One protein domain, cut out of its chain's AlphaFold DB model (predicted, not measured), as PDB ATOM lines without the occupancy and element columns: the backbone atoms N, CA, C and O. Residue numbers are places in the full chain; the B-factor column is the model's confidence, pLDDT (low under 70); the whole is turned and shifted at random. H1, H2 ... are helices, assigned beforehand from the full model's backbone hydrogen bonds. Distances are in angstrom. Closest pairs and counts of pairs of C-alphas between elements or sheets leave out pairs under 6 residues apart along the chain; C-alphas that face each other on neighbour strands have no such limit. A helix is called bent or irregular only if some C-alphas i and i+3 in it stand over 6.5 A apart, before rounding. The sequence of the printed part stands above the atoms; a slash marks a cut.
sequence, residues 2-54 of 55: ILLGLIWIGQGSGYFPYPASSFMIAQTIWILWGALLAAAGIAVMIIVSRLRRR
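Overview. This is residues 2 to 54 of the 55 residues of an uncharacterized protein of Rhizobium sp. N4311 (UniProt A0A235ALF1). Look for a helical hairpin with unequal arms: the long helix H2 makes the length, and the short helix H1 packs side by side along its first part, running opposite ways. A long loop, residues 13 to 28, joins them at one end, and at the other end the last part of H2 sticks out alone, with residues 46 to 54 standing free. The printed part has 53 residues, with two named helices in the order H1, H2 and no named strand; its class is all helix. The whole is loose, with a radius of gyration of the C-alphas of 13.8 A, and a rod in outline, spanning 47 by 17 by 14 A.

Arrangement. Begin with the longest helix, H2, residues 29 to 52, and then take H1, residues 2 to 12. The two touch, with 36 pairs of C-alphas within 8 A. Look at Gly 5 and Gly 34 for the closest C-alphas of the two helices, 3.8 A apart. Their lines stand at a shallow tilt of 10 degrees and they run opposite ways, a helical hairpin. In both H1 and H2, every O i to N i+4 pair is within hydrogen-bond range.

Along the chain. Find C-alpha 29 at (-16.171, -28.364, 32.281); from there H2 runs 35.1 A to C-alpha 52 at (-5.565, -60.206, 21.965). Then go back to C-alpha 2 at (-7.227, -42.815, 32.167), where H1 begins; it ends 15.3 A away at C-alpha 12. Neither helix is bent.

Size, cuts and confidence. The two C-alphas farthest apart are those of Ser 21 and Arg 54, 47.0 A. Without residues 46 to 54, the body spans 32 by 16 by 14 A. The link from H1 to H2 is long, with 16 residues. The printed part has no cut. Its mean pLDDT in this model is 94.2, and no printed residue is under 70.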
ATOM      1  N   ILE A   2      -6.523 -42.721  30.870       95.75
ATOM      2  CA  ILE A   2      -7.227 -42.815  32.167       95.75
ATOM      3  C   ILE A   2      -6.637 -41.880  33.234       95.75
ATOM      4  O   ILE A   2      -7.357 -41.043  33.760       95.75
ATOM      5  N   LEU A   3      -5.327 -41.955  33.494       97.06
ATOM      6  CA  LEU A   3      -4.669 -41.112  34.505       97.06
ATOM      7  C   LEU A   3      -4.813 -39.611  34.216       97.06
ATOM      8  O   LEU A   3      -5.106 -38.836  35.117       97.06
ATOM      9  N   LEU A   4      -4.671 -39.207  32.951       96.50
ATOM     10  CA  LEU A   4      -4.864 -37.814  32.536       96.50
ATOM     11  C   LEU A   4      -6.316 -37.359  32.733       96.50
ATOM     12  O   LEU A   4      -6.548 -36.263  33.231       96.50
ATOM     13  N   GLY A   5      -7.289 -38.216  32.408       96.50
ATOM     14  CA  GLY A   5      -8.703 -37.936  32.655       96.50
ATOM     15  C   GLY A   5      -9.015 -37.766  34.142       96.50
ATOM     16  O   GLY A   5      -9.727 -36.839  34.518       96.50
ATOM     17  N   LEU A   6      -8.416 -38.595  35.003       96.81
ATOM     18  CA  LEU A   6      -8.540 -38.469  36.459       96.81
ATOM     19  C   LEU A   6      -7.920 -37.169  36.986       96.81
ATOM     20  O   LEU A   6      -8.512 -36.531  37.853       96.81
ATOM     21  N   ILE A   7      -6.776 -36.742  36.441       96.38
ATOM     22  CA  ILE A   7      -6.175 -35.446  36.788       96.38
ATOM     23  C   ILE A   7      -7.138 -34.312  36.432       96.38
ATOM     24  O   ILE A   7      -7.398 -33.459  37.274       96.38
ATOM     25  N   TRP A   8      -7.723 -34.316  35.232       96.38
ATOM     26  CA  TRP A   8      -8.667 -33.274  34.810       96.38
ATOM     27  C   TRP A   8      -9.934 -33.243  35.669       96.38
ATOM     28  O   TRP A   8     -10.402 -32.160  36.015       96.38
ATOM     29  N   ILE A   9     -10.440 -34.408  36.085       97.12
ATOM     30  CA  ILE A   9     -11.536 -34.503  37.063       97.12
ATOM     31  C   ILE A   9     -11.112 -33.893  38.404       97.12
ATOM     32  O   ILE A   9     -11.854 -33.094  38.977       97.12
ATOM     33  N   GLY A  10      -9.920 -34.225  38.902       95.88
ATOM     34  CA  GLY A  10      -9.379 -33.673  40.145       95.88
ATOM     35  C   GLY A  10      -9.208 -32.152  40.099       95.88
ATOM     36  O   GLY A  10      -9.576 -31.463  41.048       95.88
ATOM     37  N   GLN A  11      -8.712 -31.611  38.984       96.00
ATOM     38  CA  GLN A  11      -8.578 -30.164  38.804       96.00
ATOM     39  C   GLN A  11      -9.945 -29.486  38.676       96.00
ATOM     40  O   GLN A  11     -10.227 -28.540  39.409       96.00
ATOM     41  N   GLY A  12     -10.827 -30.001  37.814       95.69
ATOM     42  CA  GLY A  12     -12.155 -29.428  37.576       95.69
ATOM     43  C   GLY A  12     -13.068 -29.452  38.803       95.69
ATOM     44  O   GLY A  12     -13.888 -28.555  38.972       95.69
ATOM     45  N   SER A  13     -12.893 -30.441  39.683       95.06
ATOM     46  CA  SER A  13     -13.592 -30.528  40.975       95.06
ATOM     47  C   SER A  13     -12.975 -29.661  42.075       95.06
ATOM     48  O   SER A  13     -13.600 -29.472  43.113       95.06
ATOM     49  N   GLY A  14     -11.761 -29.142  41.873       92.38
ATOM     50  CA  GLY A  14     -11.033 -28.356  42.872       92.38
ATOM     51  C   GLY A  14     -10.324 -29.184  43.950       92.38
ATOM     52  O   GLY A  14      -9.594 -28.608  44.751       92.38
ATOM     53  N   TYR A  15     -10.461 -30.517  43.956       93.00
ATOM     54  CA  TYR A  15      -9.755 -31.393  44.906       93.00
ATOM     55  C   TYR A  15      -8.254 -31.521  44.614       93.00
ATOM     56  O   TYR A  15      -7.478 -31.839  45.512       93.00
ATOM     57  N   PHE A  16      -7.834 -31.267  43.371       92.81
ATOM     58  CA  PHE A  16      -6.429 -31.289  42.961       92.81
ATOM     59  C   PHE A  16      -6.007 -29.950  42.326       92.81
ATOM     60  O   PHE A  16      -5.850 -29.857  41.107       92.81
ATOM     61  N   PRO A  17      -5.820 -28.878  43.118       87.00
ATOM     62  CA  PRO A  17      -5.525 -27.542  42.609       87.00
ATOM     63  C   PRO A  17      -4.025 -27.339  42.325       87.00
ATOM     64  O   PRO A  17      -3.402 -26.405  42.829       87.00
ATOM     65  N   TYR A  18      -3.416 -28.219  41.527       86.12
ATOM     66  CA  TYR A  18      -2.002 -28.113  41.151       86.12
ATOM     67  C   TYR A  18      -1.785 -28.296  39.645       86.12
ATOM     68  O   TYR A  18      -2.298 -29.269  39.091       86.12
ATOM     69  N   PRO A  19      -0.966 -27.455  38.987       89.19
ATOM     70  CA  PRO A  19      -0.332 -26.239  39.513       89.19
ATOM     71  C   PRO A  19      -1.362 -25.128  39.758       89.19
ATOM     72  O   PRO A  19      -2.336 -25.032  39.024       89.19
ATOM     73  N   ALA A  20      -1.145 -24.279  40.768       84.38
ATOM     74  CA  ALA A  20      -2.122 -23.267  41.203       84.38
ATOM     75  C   ALA A  20      -2.484 -22.227  40.122       84.38
ATOM     76  O   ALA A  20      -3.563 -21.650  40.154       84.38
ATOM     77  N   SER A  21      -1.601 -22.011  39.143       89.19
ATOM     78  CA  SER A  21      -1.849 -21.162  37.972       89.19
ATOM     79  C   SER A  21      -2.642 -21.859  36.858       89.19
ATOM     80  O   SER A  21      -2.838 -21.284  35.787       89.19
ATOM     81  N   SER A  22      -3.073 -23.105  37.064       87.12
ATOM     82  CA  SER A  22      -3.833 -23.846  36.065       87.12
ATOM     83  C   SER A  22      -5.219 -23.235  35.885       87.12
ATOM     84  O   SER A  22      -6.025 -23.173  36.812       87.12
ATOM     85  N   PHE A  23      -5.528 -22.881  34.639       92.00
ATOM     86  CA  PHE A  23      -6.857 -22.454  34.207       92.00
ATOM     87  C   PHE A  23      -7.932 -23.531  34.415       92.00
ATOM     88  O   PHE A  23      -9.113 -23.244  34.282       92.00
ATOM     89  N   MET A  24      -7.554 -24.774  34.718       90.25
ATOM     90  CA  MET A  24      -8.487 -25.893  34.831       90.25
ATOM     91  C   MET A  24      -9.116 -26.041  36.219       90.25
ATOM     92  O   MET A  24     -10.083 -26.787  36.388       90.25
ATOM     93  N   ILE A  25      -8.559 -25.366  37.222       94.81
ATOM     94  CA  ILE A  25      -8.942 -25.556  38.619       94.81
ATOM     95  C   ILE A  25     -10.348 -25.001  38.863       94.81
ATOM     96  O   ILE A  25     -10.651 -23.874  38.478       94.81
ATOM     97  N   ALA A  26     -11.186 -25.802  39.524       92.50
ATOM     98  CA  ALA A  26     -12.551 -25.452  39.922       92.50
ATOM     99  C   ALA A  26     -13.482 -25.042  38.760       92.50
ATOM    100  O   ALA A  26     -14.475 -24.350  38.983       92.50
ATOM    101  N   GLN A  27     -13.202 -25.488  37.525       95.50
ATOM    102  CA  GLN A  27     -14.172 -25.391  36.430       95.50
ATOM    103  C   GLN A  27     -14.761 -26.765  36.091       95.50
ATOM    104  O   GLN A  27     -14.072 -27.662  35.595       95.50
ATOM    105  N   THR A  28     -16.075 -26.898  36.273       94.00
ATOM    106  CA  THR A  28     -16.837 -28.143  36.078       94.00
ATOM    107  C   THR A  28     -16.696 -28.732  34.670       94.00
ATOM    108  O   THR A  28     -16.802 -29.943  34.491       94.00
ATOM    109  N   ILE A  29     -16.398 -27.906  33.658       96.81
ATOM    110  CA  ILE A  29     -16.171 -28.364  32.281       96.81
ATOM    111  C   ILE A  29     -15.030 -29.392  32.189       96.81
ATOM    112  O   ILE A  29     -15.118 -30.347  31.416       96.81
ATOM    113  N   TRP A  30     -13.999 -29.273  33.032       97.25
ATOM    114  CA  TRP A  30     -12.875 -30.215  33.062       97.25
ATOM    115  C   TRP A  30     -13.231 -31.559  33.687       97.25
ATOM    116  O   TRP A  30     -12.610 -32.565  33.347       97.25
ATOM    117  N   ILE A  31     -14.278 -31.611  34.518       97.12
ATOM    118  CA  ILE A  31     -14.830 -32.878  35.010       97.12
ATOM    119  C   ILE A  31     -15.415 -33.670  33.839       97.12
ATOM    120  O   ILE A  31     -15.110 -34.852  33.685       97.12
ATOM    121  N   LEU A  32     -16.200 -33.015  32.976       97.69
ATOM    122  CA  LEU A  32     -16.802 -33.652  31.799       97.69
ATOM    123  C   LEU A  32     -15.732 -34.136  30.816       97.69
ATOM    124  O   LEU A  32     -15.742 -35.302  30.416       97.69
ATOM    125  N   TRP A  33     -14.770 -33.276  30.473       97.69
ATOM    126  CA  TRP A  33     -13.677 -33.655  29.577       97.69
ATOM    127  C   TRP A  33     -12.803 -34.768  30.155       97.69
ATOM    128  O   TRP A  33     -12.433 -35.699  29.437       97.69
ATOM    129  N   GLY A  34     -12.506 -34.714  31.454       97.31
ATOM    130  CA  GLY A  34     -11.747 -35.753  32.135       97.31
ATOM    131  C   GLY A  34     -12.476 -37.099  32.155       97.31
ATOM    132  O   GLY A  34     -11.860 -38.131  31.880       97.31
ATOM    133  N   ALA A  35     -13.793 -37.096  32.380       97.69
ATOM    134  CA  ALA A  35     -14.623 -38.299  32.331       97.69
ATOM    135  C   ALA A  35     -14.654 -38.921  30.927       97.69
ATOM    136  O   ALA A  35     -14.444 -40.129  30.788       97.69
ATOM    137  N   LEU A  36     -14.834 -38.103  29.885       98.25
ATOM    138  CA  LEU A  36     -14.785 -38.559  28.492       98.25
ATOM    139  C   LEU A  36     -13.420 -39.166  28.143       98.25
ATOM    140  O   LEU A  36     -13.351 -40.249  27.555       98.25
ATOM    141  N   LEU A  37     -12.327 -38.515  28.550       98.25
ATOM    142  CA  LEU A  37     -10.973 -39.004  28.296       98.25
ATOM    143  C   LEU A  37     -10.693 -40.327  29.025       98.25
ATOM    144  O   LEU A  37     -10.106 -41.251  28.448       98.25
ATOM    145  N   ALA A  38     -11.123 -40.446  30.282       98.00
ATOM    146  CA  ALA A  38     -10.986 -41.678  31.046       98.00
ATOM    147  C   ALA A  38     -11.798 -42.823  30.422       98.00
ATOM    148  O   ALA A  38     -11.252 -43.911  30.214       98.00
ATOM    149  N   ALA A  39     -13.051 -42.560  30.037       98.19
ATOM    150  CA  ALA A  39     -13.916 -43.525  29.363       98.19
ATOM    151  C   ALA A  39     -13.319 -44.008  28.032       98.19
ATOM    152  O   ALA A  39     -13.285 -45.212  27.779       98.19
ATOM    153  N   ALA A  40     -12.766 -43.102  27.219       98.25
ATOM    154  CA  ALA A  40     -12.076 -43.464  25.980       98.25
ATOM    155  C   ALA A  40     -10.873 -44.389  26.242       98.25
ATOM    156  O   ALA A  40     -10.687 -45.387  25.547       98.25
ATOM    157  N   GLY A  41     -10.084 -44.111  27.285       97.44
ATOM    158  CA  GLY A  41      -8.979 -44.980  27.698       97.44
ATOM    159  C   GLY A  41      -9.422 -46.390  28.083       97.44
ATOM    160  O   GLY A  41      -8.795 -47.368  27.673       97.44
ATOM    161  N   ILE A  42     -10.515 -46.494  28.840       97.88
ATOM    162  CA  ILE A  42     -11.110 -47.779  29.224       97.88
ATOM    163  C   ILE A  42     -11.620 -48.519  27.983       97.88
ATOM    164  O   ILE A  42     -11.326 -49.703  27.815       97.88
ATOM    165  N   ALA A  43     -12.324 -47.830  27.082       97.88
ATOM    166  CA  ALA A  43     -12.833 -48.421  25.847       97.88
ATOM    167  C   ALA A  43     -11.698 -49.014  24.998       97.88
ATOM    168  O   ALA A  43     -11.778 -50.175  24.594       97.88
ATOM    169  N   VAL A  44     -10.605 -48.269  24.803       97.31
ATOM    170  CA  VAL A  44      -9.414 -48.757  24.084       97.31
ATOM    171  C   VAL A  44      -8.822 -49.989  24.771       97.31
ATOM    172  O   VAL A  44      -8.561 -50.991  24.107       97.31
ATOM    173  N   MET A  45      -8.664 -49.965  26.098       96.56
ATOM    174  CA  MET A  45      -8.146 -51.110  26.856       96.56
ATOM    175  C   MET A  45      -9.025 -52.362  26.691       96.56
ATOM    176  O   MET A  45      -8.518 -53.471  26.488       96.56
ATOM    177  N   ILE A  46     -10.350 -52.203  26.721       97.00
ATOM    178  CA  ILE A  46     -11.302 -53.300  26.502       97.00
ATOM    179  C   ILE A  46     -11.200 -53.833  25.069       97.00
ATOM    180  O   ILE A  46     -11.160 -55.047  24.873       97.00
ATOM    181  N   ILE A  47     -11.137 -52.958  24.067       96.94
ATOM    182  CA  ILE A  47     -11.029 -53.363  22.660       96.94
ATOM    183  C   ILE A  47      -9.736 -54.156  22.438       96.94
ATOM    184  O   ILE A  47      -9.789 -55.285  21.948       96.94
ATOM    185  N   VAL A  48      -8.592 -53.629  22.878       96.19
ATOM    186  CA  VAL A  48      -7.285 -54.288  22.719       96.19
ATOM    187  C   VAL A  48      -7.243 -55.626  23.461       96.19
ATOM    188  O   VAL A  48      -6.802 -56.633  22.904       96.19
ATOM    189  N   SER A  49      -7.759 -55.684  24.692       94.56
ATOM    190  CA  SER A  49      -7.810 -56.937  25.461       94.56
ATOM    191  C   SER A  49      -8.754 -57.984  24.859       94.56
ATOM    192  O   SER A  49      -8.566 -59.184  25.071       94.56
ATOM    193  N   ARG A  50      -9.779 -57.570  24.104       93.81
ATOM    194  CA  ARG A  50     -10.646 -58.486  23.346       93.81
ATOM    195  C   ARG A  50      -9.980 -58.973  22.064       93.81
ATOM    196  O   ARG A  50     -10.115 -60.151  21.758       93.81
ATOM    197  N   LEU A  51      -9.249 -58.112  21.356       93.88
ATOM    198  CA  LEU A  51      -8.510 -58.495  20.149       93.88
ATOM    199  C   LEU A  51      -7.403 -59.505  20.467       93.88
ATOM    200  O   LEU A  51      -7.324 -60.536  19.811       93.88
ATOM    201  N   ARG A  52      -6.627 -59.279  21.536       88.00
ATOM    202  CA  ARG A  52      -5.565 -60.206  21.965       88.00
ATOM    203  C   ARG A  52      -6.085 -61.590  22.371       88.00
ATOM    204  O   ARG A  52      -5.341 -62.549  22.295       88.00
ATOM    205  N   ARG A  53      -7.340 -61.703  22.820       83.69
ATOM    206  CA  ARG A  53      -7.956 -62.994  23.180       83.69
ATOM    207  C   ARG A  53      -8.462 -63.798  21.978       83.69
ATOM    208  O   ARG A  53      -8.881 -64.932  22.169       83.69
ATOM    209  N   ARG A  54      -8.507 -63.199  20.784       71.00
ATOM    210  CA  ARG A  54      -8.987 -63.838  19.546       71.00
ATOM    211  C   ARG A  54      -7.855 -64.319  18.630       71.00
ATOM    212  O   ARG A  54      -8.160 -64.952  17.625       71.00
TER     213      ARG A  54